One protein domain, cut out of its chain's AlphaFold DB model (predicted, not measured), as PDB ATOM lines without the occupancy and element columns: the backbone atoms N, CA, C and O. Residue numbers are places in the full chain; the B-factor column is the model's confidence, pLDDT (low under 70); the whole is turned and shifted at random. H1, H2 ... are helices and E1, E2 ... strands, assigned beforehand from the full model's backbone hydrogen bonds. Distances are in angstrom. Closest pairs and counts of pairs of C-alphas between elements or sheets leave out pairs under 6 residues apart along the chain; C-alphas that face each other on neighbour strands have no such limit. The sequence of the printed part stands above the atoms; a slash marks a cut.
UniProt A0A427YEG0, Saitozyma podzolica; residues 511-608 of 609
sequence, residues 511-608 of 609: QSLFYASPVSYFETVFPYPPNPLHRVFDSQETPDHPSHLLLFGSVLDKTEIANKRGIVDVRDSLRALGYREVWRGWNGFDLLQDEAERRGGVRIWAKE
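This is residues 511 to 608 of the 609 residues of a protein of Saitozyma podzolica (UniProt A0A427YEG0). A small three-stranded sheet, E1, E5 and E4, makes a wall with H4 over one face; H2 packs on H4, and the little hairpin of E2 and E3 lies away from the wall, packed on H2. Two long loops, residues 525 to 547 and 586 to 601, reach toward opposite ends of the longest axis. The 98 printed residues hold four named helices and five named strands, in the order H1 H2 E1 H3 E2 E3 H4 E4 E5; both sheets are antiparallel and the class is mixed, helices and strands. The whole is compact, with a radius of gyration of the C-alphas of 14.2 A and spans of 42 by 28 by 28 A.

Start in the larger sheet: E4 is residues 579 to 585, 17.5 A long, E5 is 602 to 607, 16.8 A, and E1 is 548 to 552, 13.6 A. Find C-alpha 579 at (173.911, 195.902, 240.846), where E4 begins, and C-alpha 607 at (171.417, 199.189, 239.984), where E5 ends. H4 is residues 570 to 576, 9.8 A, and H3 is 553 to 556, 5.6 A. E2 is residues 559 to 562, 9.0 A, and E3 is 566 to 569, 9.9 A. H2 is residues 518 to 524, 10.0 A; H1 is 511 to 516, 8.5 A, beginning at C-alpha 511 at (160.086, 181.899, 246.389).

Look first at E5, the inner strand, antiparallel to E1 with N 549 and O 605 2.8 A apart. On its other side E4 is antiparallel to it, forming a hairpin, with N 582 and O 604 2.9 A apart. H4 is on this sheet at a height of 9.0 A, over E4 and along the strands, at 4 degrees to E4 on the local plane. H3 only grazes the sheet, with residues 553 to 556. H3 and H4 only just touch, with 3 pairs of C-alphas within 8 A, the closest being Leu 556 and Val 570 at 4.9 A. H2 touches H4, the same way at a steep tilt of 39 degrees; their closest C-alphas are Val 519 and Val 570, 5.7 A. E2 and E3 form a hairpin, with N 560 and O 568 2.9 A apart; the closest C-alphas of H2 and E2 are Val 519 and Glu 560, 6.4 A. H1 and H2 are close but not clearly touching, about perpendicular at 73 degrees, with C-alphas 514 and 521 closest at 5.7 A. In H1, H2 and H4 every O i to N i+4 pair is within hydrogen-bond range; H3 is too short for one.

The C-alphas of Gln 540 and Leu 591, one in each long link, are the two farthest apart, 43.3 A. The links H2 to E1, 23 residues, and E4 to E5, 16 residues, are long. The printed part has no cut. Its mean pLDDT is 77.3, and residues 527 to 544 and 562 to 565 are under 70.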
ATOM      1  N   GLN A 511     159.103 181.971 245.305       75.06
ATOM      2  CA  GLN A 511     160.086 181.899 246.389       75.06
ATOM      3  C   GLN A 511     160.803 180.536 246.455       75.06
ATOM      4  O   GLN A 511     162.018 180.498 246.640       75.06
ATOM      5  N   SER A 512     160.085 179.417 246.291       75.69
ATOM      6  CA  SER A 512     160.707 178.083 246.321       75.69
ATOM      7  C   SER A 512     161.620 177.822 245.118       75.69
ATOM      8  O   SER A 512     162.681 177.227 245.288       75.69
ATOM      9  N   LEU A 513     161.263 178.325 243.932       77.06
ATOM     10  CA  LEU A 513     162.112 178.249 242.738       77.06
ATOM     11  C   LEU A 513     163.350 179.139 242.879       77.06
ATOM     12  O   LEU A 513     164.460 178.690 242.603       77.06
ATOM     13  N   PHE A 514     163.169 180.366 243.376       85.06
ATOM     14  CA  PHE A 514     164.274 181.274 243.657       85.06
ATOM     15  C   PHE A 514     165.258 180.669 244.661       85.06
ATOM     16  O   PHE A 514     166.446 180.635 244.381       85.06
ATOM     17  N   TYR A 515     164.810 180.150 245.809       84.56
ATOM     18  CA  TYR A 515     165.742 179.616 246.812       84.56
ATOM     19  C   TYR A 515     166.364 178.260 246.454       84.56
ATOM     20  O   TYR A 515     167.428 177.947 247.004       84.56
ATOM     21  N   ALA A 516     165.744 177.490 245.553       83.81
ATOM     22  CA  ALA A 516     166.309 176.252 245.017       83.81
ATOM     23  C   ALA A 516     167.483 176.507 244.057       83.81
ATOM     24  O   ALA A 516     168.468 175.776 244.115       83.81
ATOM     25  N   SER A 517     167.395 177.539 243.212       84.50
ATOM     26  CA  SER A 517     168.454 177.907 242.260       84.50
ATOM     27  C   SER A 517     168.482 179.424 241.982       84.50
ATOM     28  O   SER A 517     168.005 179.855 240.922       84.50
ATOM     29  N   PRO A 518     168.968 180.259 242.926       86.81
ATOM     30  CA  PRO A 518     169.001 181.711 242.760       86.81
ATOM     31  C   PRO A 518     169.722 182.201 241.497       86.81
ATOM     32  O   PRO A 518     169.228 183.123 240.847       86.81
ATOM     33  N   VAL A 519     170.867 181.616 241.126       84.44
ATOM     34  CA  VAL A 519     171.657 182.059 239.957       84.44
ATOM     35  C   VAL A 519     170.897 181.753 238.672       84.44
ATOM     36  O   VAL A 519     170.673 182.655 237.863       84.44
ATOM     37  N   SER A 520     170.401 180.521 238.524       82.25
ATOM     38  CA  SER A 520     169.530 180.143 237.404       82.25
ATOM     39  C   SER A 520     168.282 181.037 237.309       82.25
ATOM     40  O   SER A 520     167.898 181.459 236.216       82.25
ATOM     41  N   TYR A 521     167.673 181.411 238.440       82.75
ATOM     42  CA  TYR A 521     166.522 182.323 238.470       82.75
ATOM     43  C   TYR A 521     166.872 183.726 237.941       82.75
ATOM     44  O   TYR A 521     166.087 184.315 237.192       82.75
ATOM     45  N   PHE A 522     168.059 184.250 238.276       81.75
ATOM     46  CA  PHE A 522     168.544 185.531 237.750       81.75
ATOM     47  C   PHE A 522     168.836 185.509 236.240       81.75
ATOM     48  O   PHE A 522     168.728 186.556 235.602       81.75
ATOM     49  N   GLU A 523     169.174 184.352 235.663       77.19
ATOM     50  CA  GLU A 523     169.386 184.196 234.214       77.19
ATOM     51  C   GLU A 523     168.091 183.916 233.423       77.19
ATOM     52  O   GLU A 523     168.033 184.224 232.232       77.19
ATOM     53  N   THR A 524     167.070 183.311 234.048       72.75
ATOM     54  CA  THR A 524     165.899 182.750 233.334       72.75
ATOM     55  C   THR A 524     164.559 183.429 233.614       72.75
ATOM     56  O   THR A 524     163.696 183.418 232.737       72.75
ATOM     57  N   VAL A 525     164.359 184.010 234.804       73.25
ATOM     58  CA  VAL A 525     163.073 184.604 235.232       73.25
ATOM     59  C   VAL A 525     163.209 186.101 235.514       73.25
ATOM     60  O   VAL A 525     162.320 186.886 235.192       73.25
ATOM     61  N   PHE A 526     164.332 186.533 236.082       76.75
ATOM     62  CA  PHE A 526     164.623 187.953 236.262       76.75
ATOM     63  C   PHE A 526     164.969 188.620 234.910       76.75
ATOM     64  O   PHE A 526     165.643 187.997 234.092       76.75
ATOM     65  N   PRO A 527     164.570 189.881 234.640       69.31
ATOM     66  CA  PRO A 527     163.894 190.844 235.510       69.31
ATOM     67  C   PRO A 527     162.374 190.932 235.272       69.31
ATOM     68  O   PRO A 527     161.782 191.982 235.514       69.31
ATOM     69  N   TYR A 528     161.734 189.890 234.740       66.94
ATOM     70  CA  TYR A 528     160.290 189.935 234.509       66.94
ATOM     71  C   TYR A 528     159.540 189.994 235.854       66.94
ATOM     72  O   TYR A 528     159.985 189.388 236.837       66.94
ATOM     73  N   PRO A 529     158.423 190.741 235.946       59.62
ATOM     74  CA  PRO A 529     157.637 190.802 237.173       59.62
ATOM     75  C   PRO A 529     157.041 189.420 237.501       59.62
ATOM     76  O   PRO A 529     156.904 188.578 236.608       59.62
ATOM     77  N   PRO A 530     156.658 189.162 238.768       56.44
ATOM     78  CA  PRO A 530     156.134 187.867 239.198       56.44
ATOM     79  C   PRO A 530     154.770 187.555 238.556       56.44
ATOM     80  O   PRO A 530     153.704 187.811 239.119       56.44
ATOM     81  N   ASN A 531     154.803 186.990 237.351       55.72
ATOM     82  CA  ASN A 531     153.646 186.421 236.665       55.72
ATOM     83  C   ASN A 531     153.386 184.987 237.179       55.72
ATOM     84  O   ASN A 531     154.323 184.302 237.599       55.72
ATOM     85  N   PRO A 532     152.144 184.464 237.129       55.31
ATOM     86  CA  PRO A 532     151.890 183.058 237.431       55.31
ATOM     87  C   PRO A 532     152.823 182.175 236.596       55.31
ATOM     88  O   PRO A 532     152.949 182.401 235.398       55.31
ATOM     89  N   LEU A 533     153.463 181.169 237.199       53.16
ATOM     90  CA  LEU A 533     154.565 180.416 236.568       53.16
ATOM     91  C   LEU A 533     154.222 179.798 235.199       53.16
ATOM     92  O   LEU A 533     155.097 179.628 234.360       53.16
ATOM     93  N   HIS A 534     152.940 179.525 234.944       56.22
ATOM     94  CA  HIS A 534     152.428 179.043 233.657       56.22
ATOM     95  C   HIS A 534     152.310 180.123 232.560       56.22
ATOM     96  O   HIS A 534     151.940 179.791 231.442       56.22
ATOM     97  N   ARG A 535     152.568 181.402 232.870       51.94
ATOM     98  CA  ARG A 535     152.525 182.550 231.943       51.94
ATOM     99  C   ARG A 535     153.882 183.197 231.696       51.94
ATOM    100  O   ARG A 535     154.007 183.913 230.716       51.94
ATOM    101  N   VAL A 536     154.884 182.941 232.542       53.62
ATOM    102  CA  VAL A 536     156.228 183.549 232.437       53.62
ATOM    103  C   VAL A 536     156.885 183.268 231.075       53.62
ATOM    104  O   VAL A 536     157.605 184.107 230.552       53.62
ATOM    105  N   PHE A 537     156.589 182.117 230.463       52.28
ATOM    106  CA  PHE A 537     157.103 181.743 229.140       52.28
ATOM    107  C   PHE A 537     156.284 182.293 227.954       52.28
ATOM    108  O   PHE A 537     156.788 182.294 226.835       52.28
ATOM    109  N   ASP A 538     155.060 182.783 228.192       50.88
ATOM    110  CA  ASP A 538     154.155 183.359 227.176       50.88
ATOM    111  C   ASP A 538     154.032 184.896 227.283       50.88
ATOM    112  O   ASP A 538     153.460 185.550 226.405       50.88
ATOM    113  N   SER A 539     154.533 185.507 228.361       49.25
ATOM    114  CA  SER A 539     154.397 186.942 228.611       49.25
ATOM    115  C   SER A 539     155.327 187.769 227.719       49.25
ATOM    116  O   SER A 539     156.522 187.867 227.983       49.25
ATOM    117  N   GLN A 540     154.757 188.467 226.729       52.12
ATOM    118  CA  GLN A 540     155.414 189.562 225.990       52.12
ATOM    119  C   GLN A 540     155.572 190.838 226.849       52.12
ATOM    120  O   GLN A 540     155.329 191.955 226.389       52.12
ATOM    121  N   GLU A 541     155.923 190.687 228.124       56.72
ATOM    122  CA  GLU A 541     156.139 191.806 229.037       56.72
ATOM    123  C   GLU A 541     157.565 192.337 228.882       56.72
ATOM    124  O   GLU A 541     158.526 191.582 228.757       56.72
ATOM    125  N   THR A 542     157.715 193.661 228.867       58.19
ATOM    126  CA  THR A 542     159.034 194.293 228.770       58.19
ATOM    127  C   THR A 542     159.832 194.054 230.056       58.19
ATOM    128  O   THR A 542     159.277 194.290 231.131       58.19
ATOM    129  N   PRO A 543     161.118 193.661 229.983       64.31
ATOM    130  CA  PRO A 543     161.946 193.461 231.171       64.31
ATOM    131  C   PRO A 543     162.103 194.771 231.967       64.31
ATOM    132  O   PRO A 543     162.712 195.724 231.479       64.31
ATOM    133  N   ASP A 544     161.569 194.816 233.193       68.88
ATOM    134  CA  ASP A 544     161.614 195.990 234.081       68.88
ATOM    135  C   ASP A 544     162.612 195.747 235.220       68.88
ATOM    136  O   ASP A 544     162.310 195.109 236.228       68.88
ATOM    137  N   HIS A 545     163.847 196.221 235.043       77.75
ATOM    138  CA  HIS A 545     164.885 196.055 236.057       77.75
ATOM    139  C   HIS A 545     164.595 196.933 237.289       77.75
ATOM    140  O   HIS A 545     164.659 198.162 237.177       77.75
ATOM    141  N   PRO A 546     164.357 196.350 238.478       82.06
ATOM    142  CA  PRO A 546     164.084 197.126 239.680       82.06
ATOM    143  C   PRO A 546     165.292 197.977 240.078       82.06
ATOM    144  O   PRO A 546     166.433 197.531 240.007       82.06
ATOM    145  N   SER A 547     165.062 199.203 240.559       83.62
ATOM    146  CA  SER A 547     166.186 200.073 240.950       83.62
ATOM    147  C   SER A 547     166.951 199.545 242.169       83.62
ATOM    148  O   SER A 547     168.145 199.805 242.303       83.62
ATOM    149  N   HIS A 548     166.265 198.795 243.038       87.19
ATOM    150  CA  HIS A 548     166.797 198.202 244.258       87.19
ATOM    151  C   HIS A 548     166.288 196.765 244.434       87.19
ATOM    152  O   HIS A 548     165.110 196.491 244.201       87.19
ATOM    153  N   LEU A 549     167.166 195.884 244.910       87.69
ATOM    154  CA  LEU A 549     166.908 194.502 245.306       87.69
ATOM    155  C   LEU A 549     167.220 194.329 246.795       87.69
ATOM    156  O   LEU A 549     168.244 194.810 247.285       87.69
ATOM    157  N   LEU A 550     166.344 193.626 247.511       87.56
ATOM    158  CA  LEU A 550     166.508 193.293 248.925       87.56
ATOM    159  C   LEU A 550     166.725 191.786 249.051       87.56
ATOM    160  O   LEU A 550     165.873 191.007 248.632       87.56
ATOM    161  N   LEU A 551     167.861 191.385 249.619       88.06
ATOM    162  CA  LEU A 551     168.272 189.986 249.752       88.06
ATOM    163  C   LEU A 551     168.829 189.720 251.153       88.06
ATOM    164  O   LEU A 551     169.364 190.620 251.802       88.06
ATOM    165  N   PHE A 552     168.735 188.476 251.616       88.81
ATOM    166  CA  PHE A 552     169.392 188.046 252.849       88.81
ATOM    167  C   PHE A 552     170.844 187.642 252.592       88.81
ATOM    168  O   PHE A 552     171.194 187.181 251.503       88.81
ATOM    169  N   GLY A 553     171.697 187.821 253.602       85.00
ATOM    170  CA  GLY A 553     173.127 187.529 253.513       85.00
ATOM    171  C   GLY A 553     173.416 186.093 253.074       85.00
ATOM    172  O   GLY A 553     174.219 185.907 252.165       85.00
ATOM    173  N   SER A 554     172.706 185.105 253.631       86.25
ATOM    174  CA  SER A 554     172.906 183.679 253.320       86.25
ATOM    175  C   SER A 554     172.561 183.277 251.879       86.25
ATOM    176  O   SER A 554     172.918 182.182 251.452       86.25
ATOM    177  N   VAL A 555     171.892 184.146 251.114       86.44
ATOM    178  CA  VAL A 555     171.593 183.922 249.691       86.44
ATOM    179  C   VAL A 555     172.767 184.335 248.805       86.44
ATOM    180  O   VAL A 555     172.987 183.718 247.770       86.44
ATOM    181  N   LEU A 556     173.524 185.367 249.197       86.06
ATOM    182  CA  LEU A 556     174.576 185.955 248.358       86.06
ATOM    183  C   LEU A 556     175.762 185.016 248.135       86.06
ATOM    184  O   LEU A 556     176.395 185.084 247.085       86.06
ATOM    185  N   ASP A 557     176.020 184.154 249.114       82.69
ATOM    186  CA  ASP A 557     177.156 183.237 249.131       82.69
ATOM    187  C   ASP A 557     176.766 181.830 248.600       82.69
ATOM    188  O   ASP A 557     177.569 180.897 248.647       82.69
ATOM    189  N   LYS A 558     175.533 181.655 248.079       84.44
ATOM    190  CA  LYS A 558     175.125 180.443 247.342       84.44
ATOM    191  C   LYS A 558     175.813 180.410 245.975       84.44
ATOM    192  O   LYS A 558     175.784 181.399 245.244       84.44
ATOM    193  N   THR A 559     176.381 179.257 245.627       83.62
ATOM    194  CA  THR A 559     177.094 179.003 244.368       83.62
ATOM    195  C   THR A 559     176.369 177.975 243.502       83.62
ATOM    196  O   THR A 559     175.886 176.957 243.993       83.62
ATOM    197  N   GLU A 560     176.331 178.218 242.193       82.06
ATOM    198  CA  GLU A 560     175.737 177.328 241.189       82.06
ATOM    199  C   GLU A 560     176.654 177.194 239.970       82.06
ATOM    200  O   GLU A 560     177.474 178.066 239.685       82.06
ATOM    201  N   ILE A 561     176.503 176.101 239.218       74.44
ATOM    202  CA  ILE A 561     177.191 175.924 237.936       74.44
ATOM    203  C   ILE A 561     176.369 176.636 236.856       74.44
ATOM    204  O   ILE A 561     175.393 176.092 236.341       74.44
ATOM    205  N   ALA A 562     176.768 177.856 236.502       66.44
ATOM    206  CA  ALA A 562     176.168 178.594 235.400       66.44
ATOM    207  C   ALA A 562     176.641 178.006 234.060       66.44
ATOM    208  O   ALA A 562     177.848 177.908 233.805       66.44
ATOM    209  N   ASN A 563     175.691 177.684 233.173       58.56
ATOM    210  CA  ASN A 563     175.880 176.918 231.924       58.56
ATOM    211  C   ASN A 563     176.964 177.449 230.954       58.56
ATOM    212  O   ASN A 563     177.296 176.776 229.979       58.56
ATOM    213  N   LYS A 564     177.484 178.666 231.166       59.78
ATOM    214  CA  LYS A 564     178.516 179.309 230.330       59.78
ATOM    215  C   LYS A 564     179.662 179.970 231.111       59.78
ATOM    216  O   LYS A 564     180.521 180.585 230.483       59.78
ATOM    217  N   ARG A 565     179.671 179.914 232.450       61.75
ATOM    218  CA  ARG A 565     180.615 180.682 233.297       61.75
ATOM    219  C   ARG A 565     181.301 179.876 234.407       61.75
ATOM    220  O   ARG A 565     182.169 180.417 235.079       61.75
ATOM    221  N   GLY A 566     180.975 178.592 234.566       74.25
ATOM    222  CA  GLY A 566     181.528 177.756 235.637       74.25
ATOM    223  C   GLY A 566     180.770 177.950 236.949       74.25
ATOM    224  O   GLY A 566     179.574 178.229 236.927       74.25
ATOM    225  N   ILE A 567     181.448 177.780 238.087       77.88
ATOM    226  CA  ILE A 567     180.847 178.022 239.405       77.88
ATOM    227  C   ILE A 567     180.758 179.536 239.623       77.88
ATOM    228  O   ILE A 567     181.784 180.211 239.673       77.88
ATOM    229  N   VAL A 568     179.538 180.053 239.749       83.25
ATOM    230  CA  VAL A 568     179.232 181.476 239.943       83.25
ATOM    231  C   VAL A 568     178.411 181.624 241.221       83.25
ATOM    232  O   VAL A 568     177.533 180.801 241.489       83.25
ATOM    233  N   ASP A 569     178.692 182.652 242.022       86.88
ATOM    234  CA  ASP A 569     177.879 182.993 243.189       86.88
ATOM    235  C   ASP A 569     176.771 184.009 242.842       86.88
ATOM    236  O   ASP A 569     176.743 184.655 241.783       86.88
ATOM    237  N   VAL A 570     175.803 184.159 243.743       86.50
ATOM    238  CA  VAL A 570     174.723 185.142 243.565       86.50
ATOM    239  C   VAL A 570     175.268 186.575 243.550       86.50
ATOM    240  O   VAL A 570     174.745 187.430 242.832       86.50
ATOM    241  N   ARG A 571     176.341 186.847 244.299       87.94
ATOM    242  CA  ARG A 571     176.984 188.166 244.377       87.94
ATOM    243  C   ARG A 571     177.525 188.641 243.025       87.94
ATOM    244  O   ARG A 571     177.266 189.782 242.636       87.94
ATOM    245  N   ASP A 572     178.242 187.790 242.305       87.62
ATOM    246  CA  ASP A 572     178.825 188.098 241.002       87.62
ATOM    247  C   ASP A 572     177.775 188.060 239.890       87.62
ATOM    248  O   ASP A 572     177.848 188.852 238.949       87.62
ATOM    249  N   SER A 573     176.722 187.253 240.049       86.31
ATOM    250  CA  SER A 573     175.529 187.307 239.190       86.31
ATOM    251  C   SER A 573     174.839 188.679 239.256       86.31
ATOM    252  O   SER A 573     174.537 189.279 238.223       86.31
ATOM    253  N   LEU A 574     174.660 189.234 240.461       87.94
ATOM    254  CA  LEU A 574     174.103 190.578 240.668       87.94
ATOM    255  C   LEU A 574     175.015 191.681 240.112       87.94
ATOM    256  O   LEU A 574     174.529 192.603 239.453       87.94
ATOM    257  N   ARG A 575     176.334 191.570 240.316       88.88
ATOM    258  CA  ARG A 575     177.325 192.495 239.733       88.88
ATOM    259  C   ARG A 575     177.298 192.468 238.206       88.88
ATOM    260  O   ARG A 575     177.301 193.527 237.586       88.88
ATOM    261  N   ALA A 576     177.194 191.286 237.596       86.56
ATOM    262  CA  ALA A 576     177.071 191.134 236.145       86.56
ATOM    263  C   ALA A 576     175.768 191.733 235.578       86.56
ATOM    264  O   ALA A 576     175.725 192.094 234.403       86.56
ATOM    265  N   LEU A 577     174.726 191.873 236.405       85.81
ATOM    266  CA  LEU A 577     173.476 192.576 236.088       85.81
ATOM    267  C   LEU A 577     173.525 194.094 236.383       85.81
ATOM    268  O   LEU A 577     172.515 194.785 236.208       85.81
ATOM    269  N   GLY A 578     174.677 194.620 236.816       88.44
ATOM    270  CA  GLY A 578     174.895 196.039 237.114       88.44
ATOM    271  C   GLY A 578     174.434 196.485 238.504       88.44
ATOM    272  O   GLY A 578     174.180 197.671 238.699       88.44
ATOM    273  N   TYR A 579     174.285 195.567 239.468       91.00
ATOM    274  CA  TYR A 579     173.911 195.902 240.846       91.00
ATOM    275  C   TYR A 579     175.122 195.964 241.785       91.00
ATOM    276  O   TYR A 579     176.009 195.110 241.741       91.00
ATOM    277  N   ARG A 580     175.101 196.921 242.723       91.88
ATOM    278  CA  ARG A 580     176.086 197.066 243.811       91.88
ATOM    279  C   ARG A 580     175.429 197.068 245.193       91.88
ATOM    280  O   ARG A 580     174.354 197.637 245.360       91.88
ATOM    281  N   GLU A 581     176.080 196.466 246.189       91.38
ATOM    282  CA  GLU A 581     175.646 196.499 247.597       91.38
ATOM    283  C   GLU A 581     175.777 197.943 248.126       91.38
ATOM    284  O   GLU A 581     176.881 198.478 248.187       91.38
ATOM    285  N   VAL A 582     174.657 198.587 248.476       92.38
ATOM    286  CA  VAL A 582     174.621 199.987 248.964       92.38
ATOM    287  C   VAL A 582     174.401 200.056 250.471       92.38
ATOM    288  O   VAL A 582     174.834 201.002 251.124       92.38
ATOM    289  N   TRP A 583     173.717 199.062 251.042       90.56
ATOM    290  CA  TRP A 583     173.409 199.039 252.468       90.56
ATOM    291  C   TRP A 583     173.344 197.619 253.026       90.56
ATOM    292  O   TRP A 583     172.943 196.665 252.355       90.56
ATOM    293  N   ARG A 584     173.711 197.506 254.302       89.00
ATOM    294  CA  ARG A 584     173.762 196.270 255.077       89.00
ATOM    295  C   ARG A 584     173.146 196.517 256.449       89.00
ATOM    296  O   ARG A 584     173.522 197.475 257.121       89.00
ATOM    297  N   GLY A 585     172.254 195.629 256.878       82.75
ATOM    298  CA  GLY A 585     171.588 195.724 258.174       82.75
ATOM    299  C   GLY A 585     171.406 194.379 258.865       82.75
ATOM    300  O   GLY A 585     171.407 193.317 258.241       82.75
ATOM    301  N   TRP A 586     171.243 194.439 260.181       80.69
ATOM    302  CA  TRP A 586     170.980 193.285 261.033       80.69
ATOM    303  C   TRP A 586     169.492 192.891 260.991       80.69
ATOM    304  O   TRP A 586     168.631 193.767 260.955       80.69
ATOM    305  N   ASN A 587     169.193 191.587 260.992       74.19
ATOM    306  CA  ASN A 587     167.832 191.031 260.853       74.19
ATOM    307  C   ASN A 587     167.438 190.123 262.038       74.19
ATOM    308  O   ASN A 587     166.748 189.119 261.870       74.19
ATOM    309  N   GLY A 588     167.934 190.423 263.239       73.56
ATOM    310  CA  GLY A 588     167.825 189.516 264.383       73.56
ATOM    311  C   GLY A 588     168.962 188.491 264.448       73.56
ATOM    312  O   GLY A 588     169.907 188.515 263.659       73.56
ATOM    313  N   PHE A 589     168.893 187.604 265.438       74.75
ATOM    314  CA  PHE A 589     169.905 186.577 265.671       74.75
ATOM    315  C   PHE A 589     169.669 185.370 264.757       74.75
ATOM    316  O   PHE A 589     168.612 184.753 264.837       74.75
ATOM    317  N   ASP A 590     170.666 184.986 263.957       75.81
ATOM    318  CA  ASP A 590     170.563 183.866 263.002       75.81
ATOM    319  C   ASP A 590     170.182 182.522 263.665       75.81
ATOM    320  O   ASP A 590     169.523 181.687 263.048       75.81
ATOM    321  N   LEU A 591     170.548 182.336 264.942       71.44
ATOM    322  CA  LEU A 591     170.170 181.188 265.783       71.44
ATOM    323  C   LEU A 591     168.672 181.124 266.126       71.44
ATOM    324  O   LEU A 591     168.173 180.049 266.442       71.44
ATOM    325  N   LEU A 592     167.972 182.261 266.094       71.50
ATOM    326  CA  LEU A 592     166.540 182.393 266.389       71.50
ATOM    327  C   LEU A 592     165.702 182.563 265.112       71.50
ATOM    328  O   LEU A 592     164.557 183.001 265.184       71.50
ATOM    329  N   GLN A 593     166.275 182.265 263.943       72.88
ATOM    330  CA  GLN A 593     165.549 182.258 262.679       72.88
ATOM    331  C   GLN A 593     165.225 180.830 262.236       72.88
ATOM    332  O   GLN A 593     166.130 180.002 262.062       72.88
ATOM    333  N   ASP A 594     163.930 180.601 262.009       70.56
ATOM    334  CA  ASP A 594     163.346 179.322 261.591       70.56
ATOM    335  C   ASP A 594     163.775 178.902 260.171       70.56
ATOM    336  O   ASP A 594     163.902 177.716 259.881       70.56
ATOM    337  N   GLU A 595     164.037 179.875 259.290       77.50
ATOM    338  CA  GLU A 595     164.482 179.675 257.903       77.50
ATOM    339  C   GLU A 595     165.976 180.013 257.762       77.50
ATOM    340  O   GLU A 595     166.415 181.114 258.109       77.50
ATOM    341  N   ALA A 596     166.773 179.093 257.206       78.44
ATOM    342  CA  ALA A 596     168.206 179.317 256.979       78.44
ATOM    343  C   ALA A 596     168.463 180.377 255.884       78.44
ATOM    344  O   ALA A 596     169.476 181.083 255.890       78.44
ATOM    345  N   GLU A 597     167.505 180.527 254.975       79.94
ATOM    346  CA  GLU A 597     167.465 181.472 253.860       79.94
ATOM    347  C   GLU A 597     167.352 182.937 254.309       79.94
ATOM    348  O   GLU A 597     167.630 183.830 253.512       79.94
ATOM    349  N   ARG A 598     166.962 183.206 255.566       77.62
ATOM    350  CA  ARG A 598     166.799 184.573 256.106       77.62
ATOM    351  C   ARG A 598     168.017 185.104 256.877       77.62
ATOM    352  O   ARG A 598     168.042 186.279 257.277       77.62
ATOM    353  N   ARG A 599     169.016 184.236 257.077       83.06
ATOM    354  CA  ARG A 599     170.197 184.467 257.920       83.06
ATOM    355  C   ARG A 599     171.208 185.425 257.292       83.06
ATOM    356  O   ARG A 599     171.185 185.731 256.098       83.06
ATOM    357  N   GLY A 600     172.130 185.913 258.117       80.44
ATOM    358  CA  GLY A 600     173.215 186.804 257.712       80.44
ATOM    359  C   GLY A 600     172.794 188.270 257.569       80.44
ATOM    360  O   GLY A 600     173.603 189.091 257.135       80.44
ATOM    361  N   GLY A 601     171.566 188.637 257.944       83.44
ATOM    362  CA  GLY A 601     171.044 190.009 257.875       83.44
ATOM    363  C   GLY A 601     170.548 190.437 256.485       83.44
ATOM    364  O   GLY A 601     170.737 189.730 255.501       83.44
ATOM    365  N   VAL A 602     169.943 191.624 256.393       87.38
ATOM    366  CA  VAL A 602     169.450 192.194 255.123       87.38
ATOM    367  C   VAL A 602     170.586 192.890 254.366       87.38
ATOM    368  O   VAL A 602     171.507 193.463 254.965       87.38
ATOM    369  N   ARG A 603     170.529 192.831 253.036       88.56
ATOM    370  CA  ARG A 603     171.419 193.498 252.081       88.56
ATOM    371  C   ARG A 603     170.569 194.196 251.031       88.56
ATOM    372  O   ARG A 603     169.671 193.577 250.465       88.56
ATOM    373  N   ILE A 604     170.860 195.467 250.774       90.19
ATOM    374  CA  ILE A 604     170.214 196.239 249.713       90.19
ATOM    375  C   ILE A 604     171.231 196.450 248.601       90.19
ATOM    376  O   ILE A 604     172.312 197.002 248.824       90.19
ATOM    377  N   TRP A 605     170.853 196.018 247.408       91.31
ATOM    378  CA  TRP A 605     171.611 196.158 246.177       91.31
ATOM    379  C   TRP A 605     170.896 197.153 245.270       91.31
ATOM    380  O   TRP A 605     169.702 196.992 245.052       91.31
ATOM    381  N   ALA A 606     171.582 198.161 244.735       91.56
ATOM    382  CA  ALA A 606     170.994 199.098 243.775       91.56
ATOM    383  C   ALA A 606     171.661 198.960 242.412       91.56
ATOM    384  O   ALA A 606     172.862 198.684 242.342       91.56
ATOM    385  N   LYS A 607     170.886 199.164 241.346       87.31
ATOM    386  CA  LYS A 607     171.417 199.189 239.984       87.31
ATOM    387  C   LYS A 607     172.198 200.486 239.762       87.31
ATOM    388  O   LYS A 607     171.716 201.557 240.134       87.31
ATOM    389  N   GLU A 608     173.390 200.398 239.181       79.50
ATOM    390  CA  GLU A 608     174.087 201.586 238.682       79.50
ATOM    391  C   GLU A 608     173.297 202.180 237.500       79.50
ATOM    392  O   GLU A 608     172.735 201.437 236.689       79.50
TER     393      GLU A 608